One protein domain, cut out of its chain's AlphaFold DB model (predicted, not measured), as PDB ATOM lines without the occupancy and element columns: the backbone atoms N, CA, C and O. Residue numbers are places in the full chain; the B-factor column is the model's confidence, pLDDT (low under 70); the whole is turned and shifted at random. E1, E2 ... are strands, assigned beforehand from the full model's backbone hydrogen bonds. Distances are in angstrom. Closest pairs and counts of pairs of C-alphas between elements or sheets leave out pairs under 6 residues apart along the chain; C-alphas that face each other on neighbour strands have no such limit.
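This is residues 2 to 17 and 35 to 64 of the 64 residues of an uncharacterized protein of Crassostrea gigas (UniProt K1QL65). A small, strongly twisted sheet of three strands makes the body, with the bent strand E3 in the middle between E1 and E2. The link from E2 to E3 is a long loop at one end of the sheet, and its residues 44 to 49 stick out from the rest; near the sheet's other end lie the loop of residues 2 to 8 and the last residues, 63 and 64. The printed part has 46 residues with no named helix and three named strands, E1, E2 and E3 along the chain; the sheet's order is E1, E3, E2, antiparallel throughout. The class is all strand, though under half of the residues, 22 of 46, are in named elements. The whole is only just loose, close to compact, with a radius of gyration of the C-alphas of 11.5 A, and its C-alphas span 36 by 24 by 13 A.

The inner strand is E3, residues 54 to 62, which bends by 84 degrees at residue 57. The edge strand E2, residues 35 to 40, is its antiparallel neighbour, with 144 degrees between their directions. C-alpha 38 faces both C-alpha 56, at 5.5 A, and C-alpha 58, at 5.8 A, one before and one after the bend. N 40 and O 54, 2.8 A apart, and N 60 and O 36, 2.9 A apart, are within hydrogen-bond range. E2 and E3 form a hairpin with a long link. The other edge strand, E1, residues 9 to 15, is antiparallel to E3 at 131 degrees. Its C-alphas 9 and 15 face C-alphas 62 and 58 at 3.8 A and 4.3 A. N 14 and O 59, and N 59 and O 14, are each 2.9 A apart, within hydrogen-bond range. E1 and E2 are apart.

E3 runs from Arg 54 to Ser 62, 20.6 A from first to last C-alpha, and ends at C-alpha 62 at (-24.616, 3.099, 45.819). E2 runs from Leu 35 to Ala 40 over 16.2 A, beginning at C-alpha 35 at (-27.963, 3.197, 40.246). E1 runs from Ala 9 to Cys 15 over 15.6 A, beginning at C-alpha 9 at (-24.352, 6.152, 48.129).

The two C-alphas farthest apart are those of Pro 48 and Glu 64, at 35.8 A; Glu 64 is the chain's last residue. Residues 18 to 34 are not printed, and C-alphas 17 and 35 are 12.6 A apart across this cut, which lies in the link from E1 to E2. The link from E2 to E3, residues 41 to 53, is long. The mean pLDDT of the printed part is 79.1; it is under 70 at residues 2 to 3, 5, 7 to 11 and 63 to 64 of this predicted model.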
ATOM      1  N   ALA A   2     -30.265   7.322  46.953       64.69
ATOM      2  CA  ALA A   2     -28.847   7.192  47.266       64.69
ATOM      3  C   ALA A   2     -28.406   7.831  48.607       64.69
ATOM      4  O   ALA A   2     -27.406   7.448  49.187       64.69
ATOM      5  N   GLY A   3     -29.156   8.788  49.154       64.81
ATOM      6  CA  GLY A   3     -28.839   9.404  50.452       64.81
ATOM      7  C   GLY A   3     -29.560   8.795  51.658       64.81
ATOM      8  O   GLY A   3     -29.650   9.457  52.690       64.81
ATOM      9  N   LYS A   4     -30.177   7.612  51.534       70.69
ATOM     10  CA  LYS A   4     -30.960   7.023  52.633       70.69
ATOM     11  C   LYS A   4     -30.021   6.403  53.676       70.69
ATOM     12  O   LYS A   4     -28.984   5.860  53.327       70.69
ATOM     13  N   TYR A   5     -30.387   6.473  54.956       69.50
ATOM     14  CA  TYR A   5     -29.539   6.033  56.078       69.50
ATOM     15  C   TYR A   5     -29.099   4.558  56.006       69.50
ATOM     16  O   TYR A   5     -28.081   4.198  56.585       69.50
ATOM     17  N   ASP A   6     -29.863   3.713  55.315       72.75
ATOM     18  CA  ASP A   6     -29.604   2.288  55.090       72.75
ATOM     19  C   ASP A   6     -29.017   1.987  53.701       72.75
ATOM     20  O   ASP A   6     -28.759   0.833  53.373       72.75
ATOM     21  N   HIS A   7     -28.782   3.019  52.887       68.38
ATOM     22  CA  HIS A   7     -28.170   2.919  51.569       68.38
ATOM     23  C   HIS A   7     -27.081   3.985  51.435       68.38
ATOM     24  O   HIS A   7     -27.365   5.075  50.930       68.38
ATOM     25  N   PRO A   8     -25.838   3.703  51.869       65.62
ATOM     26  CA  PRO A   8     -24.728   4.601  51.598       65.62
ATOM     27  C   PRO A   8     -24.558   4.715  50.080       65.62
ATOM     28  O   PRO A   8     -24.283   3.728  49.402       65.62
ATOM     29  N   ALA A   9     -24.734   5.905  49.513       67.25
ATOM     30  CA  ALA A   9     -24.352   6.152  48.129       67.25
ATOM     31  C   ALA A   9     -23.190   7.110  48.005       67.25
ATOM     32  O   ALA A   9     -22.843   7.856  48.922       67.25
ATOM     33  N   GLY A  10     -22.574   7.052  46.832       67.25
ATOM     34  CA  GLY A  10     -21.578   8.018  46.430       67.25
ATOM     35  C   GLY A  10     -22.233   9.377  46.216       67.25
ATOM     36  O   GLY A  10     -23.360   9.488  45.738       67.25
ATOM     37  N   THR A  11     -21.488  10.435  46.519       69.56
ATOM     38  CA  THR A  11     -21.837  11.809  46.128       69.56
ATOM     39  C   THR A  11     -21.476  12.101  44.668       69.56
ATOM     40  O   THR A  11     -21.606  13.234  44.210       69.56
ATOM     41  N   SER A  12     -20.962  11.104  43.939       77.25
ATOM     42  CA  SER A  12     -20.551  11.231  42.546       77.25
ATOM     43  C   SER A  12     -21.745  11.066  41.615       77.25
ATOM     44  O   SER A  12     -22.340   9.991  41.532       77.25
ATOM     45  N   PHE A  13     -22.048  12.132  40.886       81.88
ATOM     46  CA  PHE A  13     -23.046  12.141  39.828       81.88
ATOM     47  C   PHE A  13     -22.411  11.675  38.522       81.88
ATOM     48  O   PHE A  13     -21.454  12.287  38.046       81.88
ATOM     49  N   THR A  14     -22.970  10.625  37.931       83.06
ATOM     50  CA  THR A  14     -22.551  10.117  36.625       83.06
ATOM     51  C   THR A  14     -23.671  10.351  35.621       83.06
ATOM     52  O   THR A  14     -24.813   9.942  35.841       83.06
ATOM     53  N   CYS A  15     -23.351  11.020  34.513       83.00
ATOM     54  CA  CYS A  15     -24.264  11.148  33.382       83.00
ATOM     55  C   CYS A  15     -24.432   9.775  32.726       83.00
ATOM     56  O   CYS A  15     -23.439   9.158  32.342       83.00
ATOM     57  N   VAL A  16     -25.671   9.303  32.616       79.19
ATOM     58  CA  VAL A  16     -25.985   7.966  32.086       79.19
ATOM     59  C   VAL A  16     -26.493   8.036  30.653       79.19
ATOM     60  O   VAL A  16     -25.939   7.363  29.790       79.19
ATOM     61  N   ASP A  17     -27.495   8.873  30.382       75.12
ATOM     62  CA  ASP A  17     -28.055   9.040  29.040       75.12
ATOM     63  C   ASP A  17     -28.621  10.450  28.857       75.12
ATOM     64  O   ASP A  17     -29.191  11.019  29.782       75.12
ATOM     65  N   LEU A  35     -27.871   1.857  40.817       80.12
ATOM     66  CA  LEU A  35     -27.963   3.197  40.246       80.12
ATOM     67  C   LEU A  35     -29.279   3.836  40.682       80.12
ATOM     68  O   LEU A  35     -30.349   3.279  40.440       80.12
ATOM     69  N   TYR A  36     -29.203   5.012  41.295       82.06
ATOM     70  CA  TYR A  36     -30.378   5.808  41.633       82.06
ATOM     71  C   TYR A  36     -30.488   7.011  40.691       82.06
ATOM     72  O   TYR A  36     -29.531   7.788  40.617       82.06
ATOM     73  N   PRO A  37     -31.628   7.198  39.999       82.88
ATOM     74  CA  PRO A  37     -31.859   8.392  39.199       82.88
ATOM     75  C   PRO A  37     -31.914   9.636  40.091       82.88
ATOM     76  O   PRO A  37     -32.316   9.575  41.259       82.88
ATOM     77  N   VAL A  38     -31.480  10.768  39.540       83.69
ATOM     78  CA  VAL A  38     -31.540  12.067  40.214       83.69
ATOM     79  C   VAL A  38     -32.813  12.778  39.804       83.69
ATOM     80  O   VAL A  38     -33.057  12.972  38.620       83.69
ATOM     81  N   GLU A  39     -33.592  13.222  40.778       85.50
ATOM     82  CA  GLU A  39     -34.791  14.017  40.544       85.50
ATOM     83  C   GLU A  39     -34.492  15.509  40.726       85.50
ATOM     84  O   GLU A  39     -33.778  15.914  41.648       85.50
ATOM     85  N   ALA A  40     -35.026  16.342  39.835       86.25
ATOM     86  CA  ALA A  40     -34.953  17.785  39.962       86.25
ATOM     87  C   ALA A  40     -35.965  18.289  40.996       86.25
ATOM     88  O   ALA A  40     -37.171  18.105  40.854       86.25
ATOM     89  N   THR A  41     -35.476  19.017  41.995       85.06
ATOM     90  CA  THR A  41     -36.318  19.728  42.963       85.06
ATOM     91  C   THR A  41     -36.165  21.232  42.766       85.06
ATOM     92  O   THR A  41     -35.043  21.755  42.746       85.06
ATOM     93  N   CYS A  42     -37.287  21.941  42.625       85.50
ATOM     94  CA  CYS A  42     -37.277  23.399  42.557       85.50
ATOM     95  C   CYS A  42     -36.871  23.979  43.922       85.50
ATOM     96  O   CYS A  42     -37.365  23.560  44.965       85.50
ATOM     97  N   GLY A  43     -35.926  24.921  43.920       84.31
ATOM     98  CA  GLY A  43     -35.315  25.471  45.134       84.31
ATOM     99  C   GLY A  43     -33.821  25.673  44.925       84.31
ATOM    100  O   GLY A  43     -33.389  26.771  44.582       84.31
ATOM    101  N   SER A  44     -33.042  24.593  45.048       79.94
ATOM    102  CA  SER A  44     -31.620  24.584  44.665       79.94
ATOM    103  C   SER A  44     -31.433  24.740  43.152       79.94
ATOM    104  O   SER A  44     -30.458  25.343  42.706       79.94
ATOM    105  N   LEU A  45     -32.376  24.217  42.359       82.50
ATOM    106  CA  LEU A  45     -32.430  24.411  40.913       82.50
ATOM    107  C   LEU A  45     -33.415  25.526  40.557       82.50
ATOM    108  O   LEU A  45     -34.496  25.640  41.143       82.50
ATOM    109  N   LYS A  46     -33.042  26.339  39.561       84.19
ATOM    110  CA  LYS A  46     -33.921  27.367  39.001       84.19
ATOM    111  C   LYS A  46     -34.954  26.724  38.080       84.19
ATOM    112  O   LYS A  46     -34.599  26.033  37.125       84.19
ATOM    113  N   CYS A  47     -36.219  27.007  38.353       86.94
ATOM    114  CA  CYS A  47     -37.342  26.588  37.530       86.94
ATOM    115  C   CYS A  47     -37.929  27.838  36.857       86.94
ATOM    116  O   CYS A  47     -38.400  28.715  37.590       86.94
ATOM    117  N   PRO A  48     -37.895  27.981  35.510       82.50
ATOM    118  CA  PRO A  48     -37.306  27.110  34.464       82.50
ATOM    119  C   PRO A  48     -35.768  27.257  34.305       82.50
ATOM    120  O   PRO A  48     -35.226  28.282  34.730       82.50
ATOM    121  N   PRO A  49     -35.047  26.291  33.672       83.38
ATOM    122  CA  PRO A  49     -35.523  25.224  32.770       83.38
ATOM    123  C   PRO A  49     -35.818  23.867  33.432       83.38
ATOM    124  O   PRO A  49     -36.291  22.954  32.755       83.38
ATOM    125  N   TYR A  50     -35.527  23.707  34.722       84.25
ATOM    126  CA  TYR A  50     -35.807  22.461  35.435       84.25
ATOM    127  C   TYR A  50     -37.287  22.375  35.817       84.25
ATOM    128  O   TYR A  50     -37.928  23.392  36.086       84.25
ATOM    129  N   VAL A  51     -37.822  21.156  35.802       87.94
ATOM    130  CA  VAL A  51     -39.206  20.853  36.181       87.94
ATOM    131  C   VAL A  51     -39.152  20.056  37.473       87.94
ATOM    132  O   VAL A  51     -38.412  19.078  37.552       87.94
ATOM    133  N   GLU A  52     -39.906  20.493  38.475       86.56
ATOM    134  CA  GLU A  52     -40.002  19.796  39.757       86.56
ATOM    135  C   GLU A  52     -40.477  18.354  39.570       86.56
ATOM    136  O   GLU A  52     -41.394  18.098  38.790       86.56
ATOM    137  N   GLY A  53     -39.851  17.414  40.276       84.62
ATOM    138  CA  GLY A  53     -40.212  16.000  40.220       84.62
ATOM    139  C   GLY A  53     -39.777  15.298  38.932       84.62
ATOM    140  O   GLY A  53     -40.194  14.173  38.674       84.62
ATOM    141  N   ARG A  54     -38.975  15.951  38.078       85.25
ATOM    142  CA  ARG A  54     -38.491  15.347  36.833       85.25
ATOM    143  C   ARG A  54     -37.137  14.680  37.038       85.25
ATOM    144  O   ARG A  54     -36.188  15.327  37.478       85.25
ATOM    145  N   GLU A  55     -37.028  13.420  36.636       85.25
ATOM    146  CA  GLU A  55     -35.750  12.707  36.582       85.25
ATOM    147  C   GLU A  55     -34.794  13.351  35.562       85.25
ATOM    148  O   GLU A  55     -35.179  13.749  34.458       85.25
ATOM    149  N   LEU A  56     -33.532  13.482  35.955       84.06
ATOM    150  CA  LEU A  56     -32.453  14.053  35.166       84.06
ATOM    151  C   LEU A  56     -31.639  12.958  34.471       84.06
ATOM    152  O   LEU A  56     -31.650  11.793  34.848       84.06
ATOM    153  N   VAL A  57     -30.832  13.385  33.501       86.06
ATOM    154  CA  VAL A  57     -29.851  12.578  32.742       86.06
ATOM    155  C   VAL A  57     -28.701  11.999  33.593       86.06
ATOM    156  O   VAL A  57     -27.759  11.400  33.067       86.06
ATOM    157  N   CYS A  58     -28.744  12.199  34.909       83.88
ATOM    158  CA  CYS A  58     -27.700  11.828  35.854       83.88
ATOM    159  C   CYS A  58     -28.231  10.824  36.875       83.88
ATOM    160  O   CYS A  58     -29.371  10.920  37.331       83.88
ATOM    161  N   ALA A  59     -27.359   9.914  37.292       86.44
ATOM    162  CA  ALA A  59     -27.608   8.961  38.359       86.44
ATOM    163  C   ALA A  59     -26.438   8.953  39.349       86.44
ATOM    164  O   ALA A  59     -25.337   9.425  39.054       86.44
ATOM    165  N   VAL A  60     -26.682   8.404  40.530       85.06
ATOM    166  CA  VAL A  60     -25.678   8.201  41.580       85.06
ATOM    167  C   VAL A  60     -25.596   6.714  41.919       85.06
ATOM    168  O   VAL A  60     -26.623   6.040  42.034       85.06
ATOM    169  N   CYS A  61     -24.379   6.190  42.058       80.31
ATOM    170  CA  CYS A  61     -24.143   4.795  42.434       80.31
ATOM    171  C   CYS A  61     -24.211   4.628  43.956       80.31
ATOM    172  O   CYS A  61     -23.635   5.438  44.687       80.31
ATOM    173  N   SER A  62     -24.836   3.553  44.443       76.25
ATOM    174  CA  SER A  62     -24.616   3.099  45.819       76.25
ATOM    175  C   SER A  62     -23.141   2.743  46.018       76.25
ATOM    176  O   SER A  62     -22.492   2.264  45.090       76.25
ATOM    177  N   GLN A  63     -22.606   3.003  47.206       66.06
ATOM    178  CA  GLN A  63     -21.314   2.457  47.620       66.06
ATOM    179  C   GLN A  63     -21.542   1.053  48.195       66.06
ATOM    180  O   GLN A  63     -22.654   0.747  48.630       66.06
ATOM    181  N   GLU A  64     -20.521   0.202  48.105       59.56
ATOM    182  CA  GLU A  64     -20.519  -1.159  48.667       59.56
ATOM    183  C   GLU A  64     -20.548  -1.154  50.198       59.56
ATOM    184  O   GLU A  64     -19.900  -0.262  50.798       59.56
TER     185      GLU A  64